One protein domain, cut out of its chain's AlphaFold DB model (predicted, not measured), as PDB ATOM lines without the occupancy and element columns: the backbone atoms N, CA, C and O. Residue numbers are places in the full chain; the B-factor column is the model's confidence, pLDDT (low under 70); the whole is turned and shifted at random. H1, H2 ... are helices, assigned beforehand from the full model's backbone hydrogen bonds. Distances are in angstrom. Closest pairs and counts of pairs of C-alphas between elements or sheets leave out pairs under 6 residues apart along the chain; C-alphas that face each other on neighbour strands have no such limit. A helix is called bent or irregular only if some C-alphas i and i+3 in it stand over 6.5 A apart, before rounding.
ATOM      1  N   VAL A  38     417.556 446.326 872.551       85.75
ATOM      2  CA  VAL A  38     418.597 446.373 873.589       85.75
ATOM      3  C   VAL A  38     419.102 444.964 873.911       85.75
ATOM      4  O   VAL A  38     418.470 444.199 874.632       85.75
ATOM      5  N   ARG A  39     420.273 444.621 873.362       90.06
ATOM      6  CA  ARG A  39     421.018 443.386 873.689       90.06
ATOM      7  C   ARG A  39     422.129 443.599 874.715       90.06
ATOM      8  O   ARG A  39     422.489 442.670 875.423       90.06
ATOM      9  N   HIS A  40     422.667 444.814 874.774       92.12
ATOM     10  CA  HIS A  40     423.746 445.206 875.678       92.12
ATOM     11  C   HIS A  40     423.293 446.439 876.445       92.12
ATOM     12  O   HIS A  40     422.829 447.402 875.821       92.12
ATOM     13  N   ARG A  41     423.425 446.418 877.773       92.62
ATOM     14  CA  ARG A  41     423.076 447.564 878.619       92.62
ATOM     15  C   ARG A  41     423.958 448.771 878.280       92.62
ATOM     16  O   ARG A  41     425.124 448.597 877.925       92.62
ATOM     17  N   LEU A  42     423.396 449.979 878.339       94.44
ATOM     18  CA  LEU A  42     424.114 451.190 877.935       94.44
ATOM     19  C   LEU A  42     425.321 451.473 878.839       94.44
ATOM     20  O   LEU A  42     426.400 451.761 878.337       94.44
ATOM     21  N   ASP A  43     425.164 451.321 880.150       94.00
ATOM     22  CA  ASP A  43     426.230 451.491 881.141       94.00
ATOM     23  C   ASP A  43     427.429 450.561 880.905       94.00
ATOM     24  O   ASP A  43     428.579 450.993 880.999       94.00
ATOM     25  N   VAL A  44     427.176 449.310 880.510       94.12
ATOM     26  CA  VAL A  44     428.222 448.359 880.101       94.12
ATOM     27  C   VAL A  44     428.927 448.847 878.834       94.12
ATOM     28  O   VAL A  44     430.154 448.879 878.792       94.12
ATOM     29  N   LEU A  45     428.176 449.281 877.814       95.69
ATOM     30  CA  LEU A  45     428.757 449.798 876.568       95.69
ATOM     31  C   LEU A  45     429.604 451.061 876.784       95.69
ATOM     32  O   LEU A  45     430.649 451.215 876.156       95.69
ATOM     33  N   LEU A  46     429.178 451.949 877.682       95.38
ATOM     34  CA  LEU A  46     429.935 453.141 878.065       95.38
ATOM     35  C   LEU A  46     431.201 452.777 878.844       95.38
ATOM     36  O   LEU A  46     432.267 453.332 878.586       95.38
ATOM     37  N   THR A  47     431.099 451.806 879.752       94.75
ATOM     38  CA  THR A  47     432.238 451.309 880.533       94.75
ATOM     39  C   THR A  47     433.322 450.729 879.626       94.75
ATOM     40  O   THR A  47     434.488 451.104 879.748       94.75
ATOM     41  N   ILE A  48     432.957 449.857 878.681       95.56
ATOM     42  CA  ILE A  48     433.937 449.256 877.763       95.56
ATOM     43  C   ILE A  48     434.489 450.258 876.754       95.56
ATOM     44  O   ILE A  48     435.655 450.157 876.390       95.56
ATOM     45  N   ALA A  49     433.695 451.244 876.330       96.25
ATOM     46  CA  ALA A  49     434.192 452.318 875.481       96.25
ATOM     47  C   ALA A  49     435.255 453.141 876.222       96.25
ATOM     48  O   ALA A  49     436.313 453.414 875.659       96.25
ATOM     49  N   LEU A  50     435.026 453.473 877.499       94.44
ATOM     50  CA  LEU A  50     436.021 454.165 878.318       94.44
ATOM     51  C   LEU A  50     437.289 453.323 878.515       94.44
ATOM     52  O   LEU A  50     438.394 453.861 878.427       94.44
ATOM     53  N   ALA A  51     437.149 452.015 878.748       93.50
ATOM     54  CA  ALA A  51     438.283 451.098 878.863       93.50
ATOM     55  C   ALA A  51     439.099 451.037 877.559       93.50
ATOM     56  O   ALA A  51     440.316 451.213 877.590       93.50
ATOM     57  N   ALA A  52     438.434 450.895 876.410       95.56
ATOM     58  CA  ALA A  52     439.075 450.887 875.098       95.56
ATOM     59  C   ALA A  52     439.795 452.212 874.792       95.56
ATOM     60  O   ALA A  52     440.933 452.210 874.329       95.56
ATOM     61  N   VAL A  53     439.171 453.359 875.088       95.12
ATOM     62  CA  VAL A  53     439.797 454.684 874.913       95.12
ATOM     63  C   VAL A  53     440.990 454.860 875.853       95.12
ATOM     64  O   VAL A  53     442.008 455.425 875.457       95.12
ATOM     65  N   SER A  54     440.913 454.322 877.074       91.44
ATOM     66  CA  SER A  54     442.052 454.284 878.004       91.44
ATOM     67  C   SER A  54     443.197 453.413 877.470       91.44
ATOM     68  O   SER A  54     444.361 453.718 877.711       91.44
ATOM     69  N   ALA A  55     442.873 452.390 876.674       92.81
ATOM     70  CA  ALA A  55     443.808 451.594 875.878       92.81
ATOM     71  C   ALA A  55     444.155 452.228 874.509       92.81
ATOM     72  O   ALA A  55     444.703 451.562 873.634       92.81
ATOM     73  N   VAL A  56     443.907 453.532 874.335       95.38
ATOM     74  CA  VAL A  56     444.302 454.345 873.169       95.38
ATOM     75  C   VAL A  56     443.467 454.098 871.898       95.38
ATOM     76  O   VAL A  56     443.881 454.486 870.804       95.38
ATOM     77  N   ALA A  57     442.261 453.529 872.006       96.81
ATOM     78  CA  ALA A  57     441.308 453.488 870.889       96.81
ATOM     79  C   ALA A  57     440.850 454.907 870.489       96.81
ATOM     80  O   ALA A  57     440.549 455.736 871.351       96.81
ATOM     81  N   LYS A  58     440.784 455.201 869.181       96.56
ATOM     82  CA  LYS A  58     440.489 456.553 868.653       96.56
ATOM     83  C   LYS A  58     439.260 456.607 867.751       96.56
ATOM     84  O   LYS A  58     438.868 457.690 867.317       96.56
ATOM     85  N   SER A  59     438.657 455.462 867.451       97.19
ATOM     86  CA  SER A  59     437.499 455.351 866.568       97.19
ATOM     87  C   SER A  59     436.508 454.302 867.081       97.19
ATOM     88  O   SER A  59     436.857 453.457 867.905       97.19
ATOM     89  N   TYR A  60     435.264 454.324 866.589       97.81
ATOM     90  CA  TYR A  60     434.289 453.273 866.916       97.81
ATOM     91  C   TYR A  60     434.751 451.886 866.460       97.81
ATOM     92  O   TYR A  60     434.462 450.900 867.136       97.81
ATOM     93  N   THR A  61     435.484 451.821 865.345       98.25
ATOM     94  CA  THR A  61     436.096 450.586 864.851       98.25
ATOM     95  C   THR A  61     437.191 450.118 865.798       98.25
ATOM     96  O   THR A  61     437.145 448.973 866.214       98.25
ATOM     97  N   ASP A  62     438.085 451.005 866.247       98.25
ATOM     98  CA  ASP A  62     439.158 450.653 867.189       98.25
ATOM     99  C   ASP A  62     438.586 450.119 868.509       98.25
ATOM    100  O   ASP A  62     439.104 449.164 869.081       98.25
ATOM    101  N   ILE A  63     437.495 450.726 868.994       98.00
ATOM    102  CA  ILE A  63     436.794 450.247 870.190       98.00
ATOM    103  C   ILE A  63     436.220 448.856 869.926       98.00
ATOM    104  O   ILE A  63     436.356 447.974 870.768       98.00
ATOM    105  N   ALA A  64     435.579 448.641 868.776       97.62
ATOM    106  CA  ALA A  64     435.040 447.335 868.425       97.62
ATOM    107  C   ALA A  64     436.143 446.281 868.288       97.62
ATOM    108  O   ALA A  64     435.967 445.183 868.801       97.62
ATOM    109  N   ASP A  65     437.271 446.610 867.667       97.81
ATOM    110  CA  ASP A  65     438.411 445.712 867.506       97.81
ATOM    111  C   ASP A  65     439.000 445.348 868.869       97.81
ATOM    112  O   ASP A  65     439.141 444.167 869.174       97.81
ATOM    113  N   TRP A  66     439.219 446.333 869.748       97.31
ATOM    114  CA  TRP A  66     439.655 446.084 871.124       97.31
ATOM    115  C   TRP A  66     438.654 445.200 871.881       97.31
ATOM    116  O   TRP A  66     439.033 444.208 872.497       97.31
ATOM    117  N   VAL A  67     437.353 445.493 871.793       96.69
ATOM    118  CA  VAL A  67     436.306 444.687 872.440       96.69
ATOM    119  C   VAL A  67     436.195 443.291 871.835       96.69
ATOM    120  O   VAL A  67     435.743 442.395 872.534       96.69
ATOM    121  N   ASN A  68     436.565 443.070 870.574       96.88
ATOM    122  CA  ASN A  68     436.487 441.768 869.904       96.88
ATOM    123  C   ASN A  68     437.812 440.992 869.912       96.88
ATOM    124  O   ASN A  68     437.815 439.827 869.515       96.88
ATOM    125  N   ASP A  69     438.892 441.579 870.431       96.12
ATOM    126  CA  ASP A  69     440.169 440.897 870.613       96.12
ATOM    127  C   ASP A  69     440.004 439.701 871.577       96.12
ATOM    128  O   ASP A  69     439.580 439.887 872.729       96.12
ATOM    129  N   PRO A  70     440.328 438.467 871.146       92.50
ATOM    130  CA  PRO A  70     440.230 437.274 871.982       92.50
ATOM    131  C   PRO A  70     441.040 437.348 873.280       92.50
ATOM    132  O   PRO A  70     440.665 436.688 874.247       92.50
ATOM    133  N   VAL A  71     442.121 438.134 873.315       92.25
ATOM    134  CA  VAL A  71     442.973 438.315 874.501       92.25
ATOM    135  C   VAL A  71     442.269 439.149 875.572       92.25
ATOM    136  O   VAL A  71     442.508 438.960 876.761       92.25
ATOM    137  N   ASN A  72     441.340 440.023 875.178       91.56
ATOM    138  CA  ASN A  72     440.578 440.858 876.100       91.56
ATOM    139  C   ASN A  72     439.411 440.064 876.699       91.56
ATOM    140  O   ASN A  72     438.250 440.274 876.349       91.56
ATOM    141  N   THR A  73     439.705 439.101 877.571       91.50
ATOM    142  CA  THR A  73     438.693 438.343 878.328       91.50
ATOM    143  C   THR A  73     438.199 439.090 879.562       91.50
ATOM    144  O   THR A  73     437.050 438.911 879.961       91.50
ATOM    145  N   ASP A  74     439.022 439.984 880.112       90.81
ATOM    146  CA  ASP A  74     438.749 440.713 881.361       90.81
ATOM    147  C   ASP A  74     437.564 441.686 881.234       90.81
ATOM    148  O   ASP A  74     436.957 442.092 882.221       90.81
ATOM    149  N   ILE A  75     437.133 441.994 880.006       92.75
ATOM    150  CA  ILE A  75     435.902 442.754 879.741       92.75
ATOM    151  C   ILE A  75     434.639 442.047 880.263       92.75
ATOM    152  O   ILE A  75     433.599 442.692 880.419       92.75
ATOM    153  N   ALA A  76     434.710 440.743 880.553       92.56
ATOM    154  CA  ALA A  76     433.644 440.016 881.237       92.56
ATOM    155  C   ALA A  76     433.364 440.593 882.633       92.56
ATOM    156  O   ALA A  76     432.203 440.696 883.029       92.56
ATOM    157  N   GLU A  77     434.399 441.056 883.342       90.44
ATOM    158  CA  GLU A  77     434.261 441.723 884.645       90.44
ATOM    159  C   GLU A  77     433.544 443.077 884.528       90.44
ATOM    160  O   GLU A  77     432.933 443.556 885.481       90.44
ATOM    161  N   LEU A  78     433.549 443.668 883.329       87.56
ATOM    162  CA  LEU A  78     432.813 444.890 882.996       87.56
ATOM    163  C   LEU A  78     431.356 444.610 882.576       87.56
ATOM    164  O   LEU A  78     430.627 445.543 882.241       87.56
ATOM    165  N   GLY A  79     430.923 443.344 882.591       89.25
ATOM    166  CA  GLY A  79     429.556 442.926 882.269       89.25
ATOM    167  C   GLY A  79     429.315 442.569 880.800       89.25
ATOM    168  O   GLY A  79     428.158 442.495 880.377       89.25
ATOM    169  N   VAL A  80     430.370 442.360 880.004       92.19
ATOM    170  CA  VAL A  80     430.241 441.892 878.614       92.19
ATOM    171  C   VAL A  80     430.119 440.371 878.558       92.19
ATOM    172  O   VAL A  80     430.961 439.642 879.073       92.19
ATOM    173  N   ASP A  81     429.106 439.881 877.846       93.19
ATOM    174  CA  ASP A  81     429.030 438.476 877.442       93.19
ATOM    175  C   ASP A  81     430.082 438.194 876.352       93.19
ATOM    176  O   ASP A  81     429.981 438.698 875.231       93.19
ATOM    177  N   LEU A  82     431.087 437.372 876.669       92.38
ATOM    178  CA  LEU A  82     432.182 437.043 875.750       92.38
ATOM    179  C   LEU A  82     431.724 436.277 874.499       92.38
ATOM    180  O   LEU A  82     432.420 436.322 873.486       92.38
ATOM    181  N   HIS A  83     430.562 435.616 874.533       91.88
ATOM    182  CA  HIS A  83     429.968 434.955 873.365       91.88
ATOM    183  C   HIS A  83     429.157 435.914 872.491       91.88
ATOM    184  O   HIS A  83     428.783 435.580 871.365       91.88
ATOM    185  N   ARG A  84     428.854 437.104 873.011       92.88
ATOM    186  CA  ARG A  84     428.056 438.137 872.350       92.88
ATOM    187  C   ARG A  84     428.721 439.488 872.555       92.88
ATOM    188  O   ARG A  84     428.149 440.401 873.144       92.88
ATOM    189  N   ARG A  85     429.940 439.619 872.046       95.62
ATOM    190  CA  ARG A  85     430.660 440.893 872.051       95.62
ATOM    191  C   ARG A  85     429.933 441.904 871.145       95.62
ATOM    192  O   ARG A  85     429.429 441.526 870.082       95.62
ATOM    193  N   PRO A  86     429.801 443.176 871.558       95.94
ATOM    194  CA  PRO A  86     429.125 444.179 870.749       95.94
ATOM    195  C   PRO A  86     429.941 444.502 869.492       95.94
ATOM    196  O   PRO A  86     431.164 444.619 869.516       95.94
ATOM    197  N   SER A  87     429.236 444.674 868.379       96.12
ATOM    198  CA  SER A  87     429.819 445.080 867.098       96.12
ATOM    199  C   SER A  87     430.004 446.598 866.998       96.12
ATOM    200  O   SER A  87     429.332 447.351 867.709       96.12
ATOM    201  N   GLU A  88     430.827 447.074 866.057       97.69
ATOM    202  CA  GLU A  88     430.988 448.517 865.779       97.69
ATOM    203  C   GLU A  88     429.645 449.252 865.631       97.69
ATOM    204  O   GLU A  88     429.449 450.249 866.329       97.69
ATOM    205  N   PRO A  89     428.649 448.764 864.855       96.50
ATOM    206  CA  PRO A  89     427.382 449.478 864.727       96.50
ATOM    207  C   PRO A  89     426.613 449.568 866.043       96.50
ATOM    208  O   PRO A  89     425.781 450.458 866.209       96.50
ATOM    209  N   THR A  90     426.829 448.618 866.952       95.50
ATOM    210  CA  THR A  90     426.232 448.611 868.292       95.50
ATOM    211  C   THR A  90     426.886 449.670 869.171       95.50
ATOM    212  O   THR A  90     426.174 450.455 869.795       95.50
ATOM    213  N   ILE A  91     428.222 449.732 869.161       96.75
ATOM    214  CA  ILE A  91     429.017 450.729 869.885       96.75
ATOM    215  C   ILE A  91     428.681 452.134 869.385       96.75
ATOM    216  O   ILE A  91     428.274 452.980 870.174       96.75
ATOM    217  N   ARG A  92     428.736 452.369 868.070       96.44
ATOM    218  CA  ARG A  92     428.393 453.663 867.464       96.44
ATOM    219  C   ARG A  92     426.989 454.122 867.855       96.44
ATOM    220  O   ARG A  92     426.834 455.233 868.340       96.44
ATOM    221  N   ARG A  93     425.963 453.271 867.711       94.81
ATOM    222  CA  ARG A  93     424.576 453.627 868.088       94.81
ATOM    223  C   ARG A  93     424.428 453.977 869.568       94.81
ATOM    224  O   ARG A  93     423.631 454.852 869.904       94.81
ATOM    225  N   ALA A  94     425.161 453.286 870.438       94.38
ATOM    226  CA  ALA A  94     425.163 453.577 871.862       94.38
ATOM    227  C   ALA A  94     425.869 454.899 872.174       94.38
ATOM    228  O   ALA A  94     425.337 455.682 872.940       94.38
ATOM    229  N   LEU A  95     427.011 455.189 871.554       94.56
ATOM    230  CA  LEU A  95     427.761 456.411 871.854       94.56
ATOM    231  C   LEU A  95     427.169 457.662 871.188       94.56
ATOM    232  O   LEU A  95     427.159 458.725 871.794       94.56
ATOM    233  N   SER A  96     426.627 457.556 869.970       94.19
ATOM    234  CA  SER A  96     426.175 458.721 869.188       94.19
ATOM    235  C   SER A  96     424.945 459.451 869.735       94.19
ATOM    236  O   SER A  96     424.662 460.550 869.270       94.19
ATOM    237  N   GLY A  97     424.189 458.858 870.661       90.50
ATOM    238  CA  GLY A  97     423.012 459.505 871.259       90.50
ATOM    239  C   GLY A  97     423.160 459.835 872.740       90.50
ATOM    240  O   GLY A  97     422.184 460.242 873.362       90.50
ATOM    241  N   VAL A  98     424.356 459.655 873.304       93.62
ATOM    242  CA  VAL A  98     424.642 459.992 874.702       93.62
ATOM    243  C   VAL A  98     424.827 461.500 874.839       93.62
ATOM    244  O   VAL A  98     425.513 462.128 874.034       93.62
ATOM    245  N   ASP A  99     424.238 462.072 875.888       91.62
ATOM    246  CA  ASP A  99     424.517 463.442 876.318       91.62
ATOM    247  C   ASP A  99     425.970 463.530 876.820       91.62
ATOM    248  O   ASP A  99     426.306 463.036 877.903       91.62
ATOM    249  N   ALA A 100     426.834 464.138 876.004       88.94
ATOM    250  CA  ALA A 100     428.254 464.290 876.300       88.94
ATOM    251  C   ALA A 100     428.501 465.160 877.544       88.94
ATOM    252  O   ALA A 100     429.366 464.824 878.348       88.94
ATOM    253  N   ASP A 101     427.701 466.208 877.768       91.31
ATOM    254  CA  ASP A 101     427.856 467.100 878.924       91.31
ATOM    255  C   ASP A 101     427.471 466.393 880.229       91.31
ATOM    256  O   ASP A 101     428.050 466.631 881.296       91.31
ATOM    257  N   LEU A 102     426.456 465.526 880.191       90.31
ATOM    258  CA  LEU A 102     426.114 464.675 881.328       90.31
ATOM    259  C   LEU A 102     427.216 463.647 881.601       90.31
ATOM    260  O   LEU A 102     427.640 463.506 882.752       90.31
ATOM    261  N   LEU A 103     427.694 462.960 880.563       91.19
ATOM    262  CA  LEU A 103     428.765 461.974 880.685       91.19
ATOM    263  C   LEU A 103     430.040 462.604 881.270       91.19
ATOM    264  O   LEU A 103     430.597 462.074 882.233       91.19
ATOM    265  N   ASP A 104     430.446 463.771 880.767       89.75
ATOM    266  CA  ASP A 104     431.620 464.507 881.239       89.75
ATOM    267  C   ASP A 104     431.472 464.961 882.692       89.75
ATOM    268  O   ASP A 104     432.421 464.861 883.473       89.75
ATOM    269  N   ARG A 105     430.279 465.404 883.109       89.88
ATOM    270  CA  ARG A 105     430.018 465.739 884.519       89.88
ATOM    271  C   ARG A 105     430.140 464.520 885.423       89.88
ATOM    272  O   ARG A 105     430.740 464.620 886.494       89.88
ATOM    273  N   ILE A 106     429.599 463.379 885.001       90.25
ATOM    274  CA  ILE A 106     429.647 462.127 885.760       90.25
ATOM    275  C   ILE A 106     431.098 461.643 885.913       90.25
ATOM    276  O   ILE A 106     431.563 461.399 887.031       90.25
ATOM    277  N   ILE A 107     431.837 461.558 884.805       88.50
ATOM    278  CA  ILE A 107     433.243 461.134 884.795       88.50
ATOM    279  C   ILE A 107     434.117 462.153 885.540       88.50
ATOM    280  O   ILE A 107     434.954 461.778 886.364       88.50
ATOM    281  N   GLY A 108     433.898 463.446 885.318       87.12
ATOM    282  CA  GLY A 108     434.627 464.528 885.973       87.12
ATOM    283  C   GLY A 108     434.447 464.517 887.489       87.12
ATOM    284  O   GLY A 108     435.433 464.559 888.225       87.12
ATOM    285  N   ALA A 109     433.212 464.372 887.978       85.75
ATOM    286  CA  ALA A 109     432.926 464.239 889.406       85.75
ATOM    287  C   ALA A 109     433.616 463.007 890.012       85.75
ATOM    288  O   ALA A 109     434.161 463.060 891.118       85.75
ATOM    289  N   ARG A 110     433.648 461.899 889.266       83.88
ATOM    290  CA  ARG A 110     434.310 460.664 889.683       83.88
ATOM    291  C   ARG A 110     435.817 460.833 889.847       83.88
ATOM    292  O   ARG A 110     436.358 460.446 890.887       83.88
ATOM    293  N   ILE A 111     436.477 461.410 888.845       83.94
ATOM    294  CA  ILE A 111     437.914 461.711 888.872       83.94
ATOM    295  C   ILE A 111     438.210 462.682 890.013       83.94
ATOM    296  O   ILE A 111     439.113 462.435 890.815       83.94
ATOM    297  N   TRP A 112     437.399 463.737 890.145       81.38
ATOM    298  CA  TRP A 112     437.510 464.719 891.218       81.38
ATOM    299  C   TRP A 112     437.540 464.022 892.579       81.38
ATOM    300  O   TRP A 112     438.501 464.213 893.321       81.38
ATOM    301  N   MET A 113     436.564 463.167 892.894       79.00
ATOM    302  CA  MET A 113     436.494 462.451 894.178       79.00
ATOM    303  C   MET A 113     437.658 461.478 894.430       79.00
ATOM    304  O   MET A 113     437.957 461.197 895.585       79.00
ATOM    305  N   ARG A 114     438.320 460.968 893.385       74.00
ATOM    306  CA  ARG A 114     439.459 460.038 893.509       74.00
ATOM    307  C   ARG A 114     440.831 460.706 893.514       74.00
ATOM    308  O   ARG A 114     441.843 460.023 893.630       74.00
ATOM    309  N   THR A 115     440.882 462.024 893.390       73.56
ATOM    310  CA  THR A 115     442.149 462.746 893.348       73.56
ATOM    311  C   THR A 115     442.691 462.994 894.758       73.56
ATOM    312  O   THR A 115     441.981 463.519 895.618       73.56
ATOM    313  N   ALA A 116     443.968 462.679 894.984       66.75
ATOM    314  CA  ALA A 116     444.645 462.956 896.247       66.75
ATOM    315  C   ALA A 116     444.767 464.468 896.512       66.75
ATOM    316  O   ALA A 116     444.885 465.283 895.591       66.75
ATOM    317  N   SER A 117     444.754 464.847 897.791       67.56
ATOM    318  CA  SER A 117     445.045 466.219 898.215       67.56
ATOM    319  C   SER A 117     446.465 466.298 898.772       67.56
ATOM    320  O   SER A 117     446.815 465.556 899.684       67.56
ATOM    321  N   PHE A 118     447.278 467.208 898.240       64.69
ATOM    322  CA  PHE A 118     448.626 467.524 898.700       64.69
ATOM    323  C   PHE A 118     448.684 468.998 899.111       64.69
ATOM    324  O   PHE A 118     448.316 469.876 898.332       64.69
ATOM    325  N   ASN A 119     449.125 469.282 900.341       73.88
ATOM    326  CA  ASN A 119     449.178 470.640 900.902       73.88
ATOM    327  C   ASN A 119     447.857 471.429 900.725       73.88
ATOM    328  O   ASN A 119     447.844 472.551 900.215       73.88
ATOM    329  N   SER A 120     446.727 470.796 901.063       75.25
ATOM    330  CA  SER A 120     445.368 471.355 900.911       75.25
ATOM    331  C   SER A 120     444.953 471.684 899.468       75.25
ATOM    332  O   SER A 120     443.955 472.369 899.249       75.25
ATOM    333  N   ARG A 121     445.691 471.188 898.465       69.56
ATOM    334  CA  ARG A 121     445.374 471.316 897.037       69.56
ATOM    335  C   ARG A 121     445.139 469.947 896.425       69.56
ATOM    336  O   ARG A 121     445.853 468.998 896.721       69.56
ATOM    337  N   ARG A 122     444.151 469.840 895.546       72.12
ATOM    338  CA  ARG A 122     443.851 468.603 894.820       72.12
ATOM    339  C   ARG A 122     444.826 468.435 893.649       72.12
ATOM    340  O   ARG A 122     444.994 469.377 892.879       72.12
ATOM    341  N   VAL A 123     445.473 467.274 893.529       67.31
ATOM    342  CA  VAL A 123     446.539 467.025 892.536       67.31
ATOM    343  C   VAL A 123     446.191 465.838 891.643       67.31
ATOM    344  O   VAL A 123     446.219 464.697 892.096       67.31
TER     345      VAL A 123
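This is residues 38 to 123 of the 138 residues of the protein "DDE_Tnp_1_assoc domain-containing protein" of Corynebacterium variabile (strain DSM 44702 / CIP 107183 / JCM 12073 / NCIMB 30131) (UniProt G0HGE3). The longest helix, H4, is an arm that leads away from a small head of three helices, H1, H2 and H3, whose centres make a triangle and whose lines cross steeply. Beyond H4 the printed part ends in a small hook, of which residues 116 to 121 stick out free, while at the head a long stretch with no named element, residues 69 to 87, loops from H2 to H3. The printed part has 86 residues, with four named helices in the order H1, H2, H3, H4 and no named strand; the class is all helix, with 45 of the 86 residues in the helices. The whole is loose, with a radius of gyration of the C-alphas of 14.9 A, and elongated, spanning 48 by 29 by 21 A along its three main axes, the length coming from the arm and its hook.

Begin with H4, residues 100 to 114: find C-alpha 100 at (428.254, 464.290, 876.300), and from there the helix runs 21.0 A to C-alpha 114 at (439.459, 460.038, 893.509). Go back along the lines to H1, residues 42 to 54, which begins at C-alpha 42 at (424.114, 451.190, 877.935) and is 18.2 A long from first to last C-alpha. After it comes H2, residues 60 to 68, 12.1 A from first to last C-alpha. Look next at H3, residues 88 to 95, the shortest by residues, with C-alpha 88 at (430.988, 448.517, 865.779) and a length of 10.5 A. None of the four helices is bent or irregular.

Start again at H4, which touches no helix: it is apart from H1, from H2 and also from H3, the helix before it in the chain. Turn from there to the other three, where each touches the other two. H3 touches H1, and the closest C-alphas are those of Leu 42 and Ala 94, 6.6 A apart; their lines are about perpendicular, at 75 degrees. H3 also touches H2, with the C-alphas of Ala 64 and Glu 88 the closest at 5.0 A; here the tilt is steep, 66 degrees, and the two run opposite ways. H1 touches H2 with residues 48 to 53 alone; look at Ala 52 and Ile 63, whose C-alphas are the closest at 5.4 A, while the two lines are about perpendicular at 84 degrees. The helix packing is mostly crossed, with 0 of these 3 pairs at a shallow tilt. In the backbones of H1, H2, H3 and H4 you will find every O i to N i+4 pair within hydrogen-bond range. Past H4, look at residues 117 to 118, which pair with residues 121 to 122 as strands do, antiparallel, in stretches too short to bear a name.

The two C-alphas farthest apart are those of His 83, in the stretch between H2 and H3, and Asn 119, past H4, at 49.0 A; from the first printed C-alpha, Val 38, to the last, Val 123, it is 39.6 A. The printed part has no cut. The link from H2 to H3, residues 69 to 87, is long, with 19 residues whose C-alphas lie 9 to 19 A from the mean of the C-alphas. The links from H1 to H2, 5 residues, and from H3 to H4, 4 residues, are tight. Read the B-factor column for the model's own confidence: the mean pLDDT of the printed part is 90.3, H2 has a mean of 98 and H4 of 86. Five residues are under 70, namely residues 116 to 118, residue 121 and residue 123.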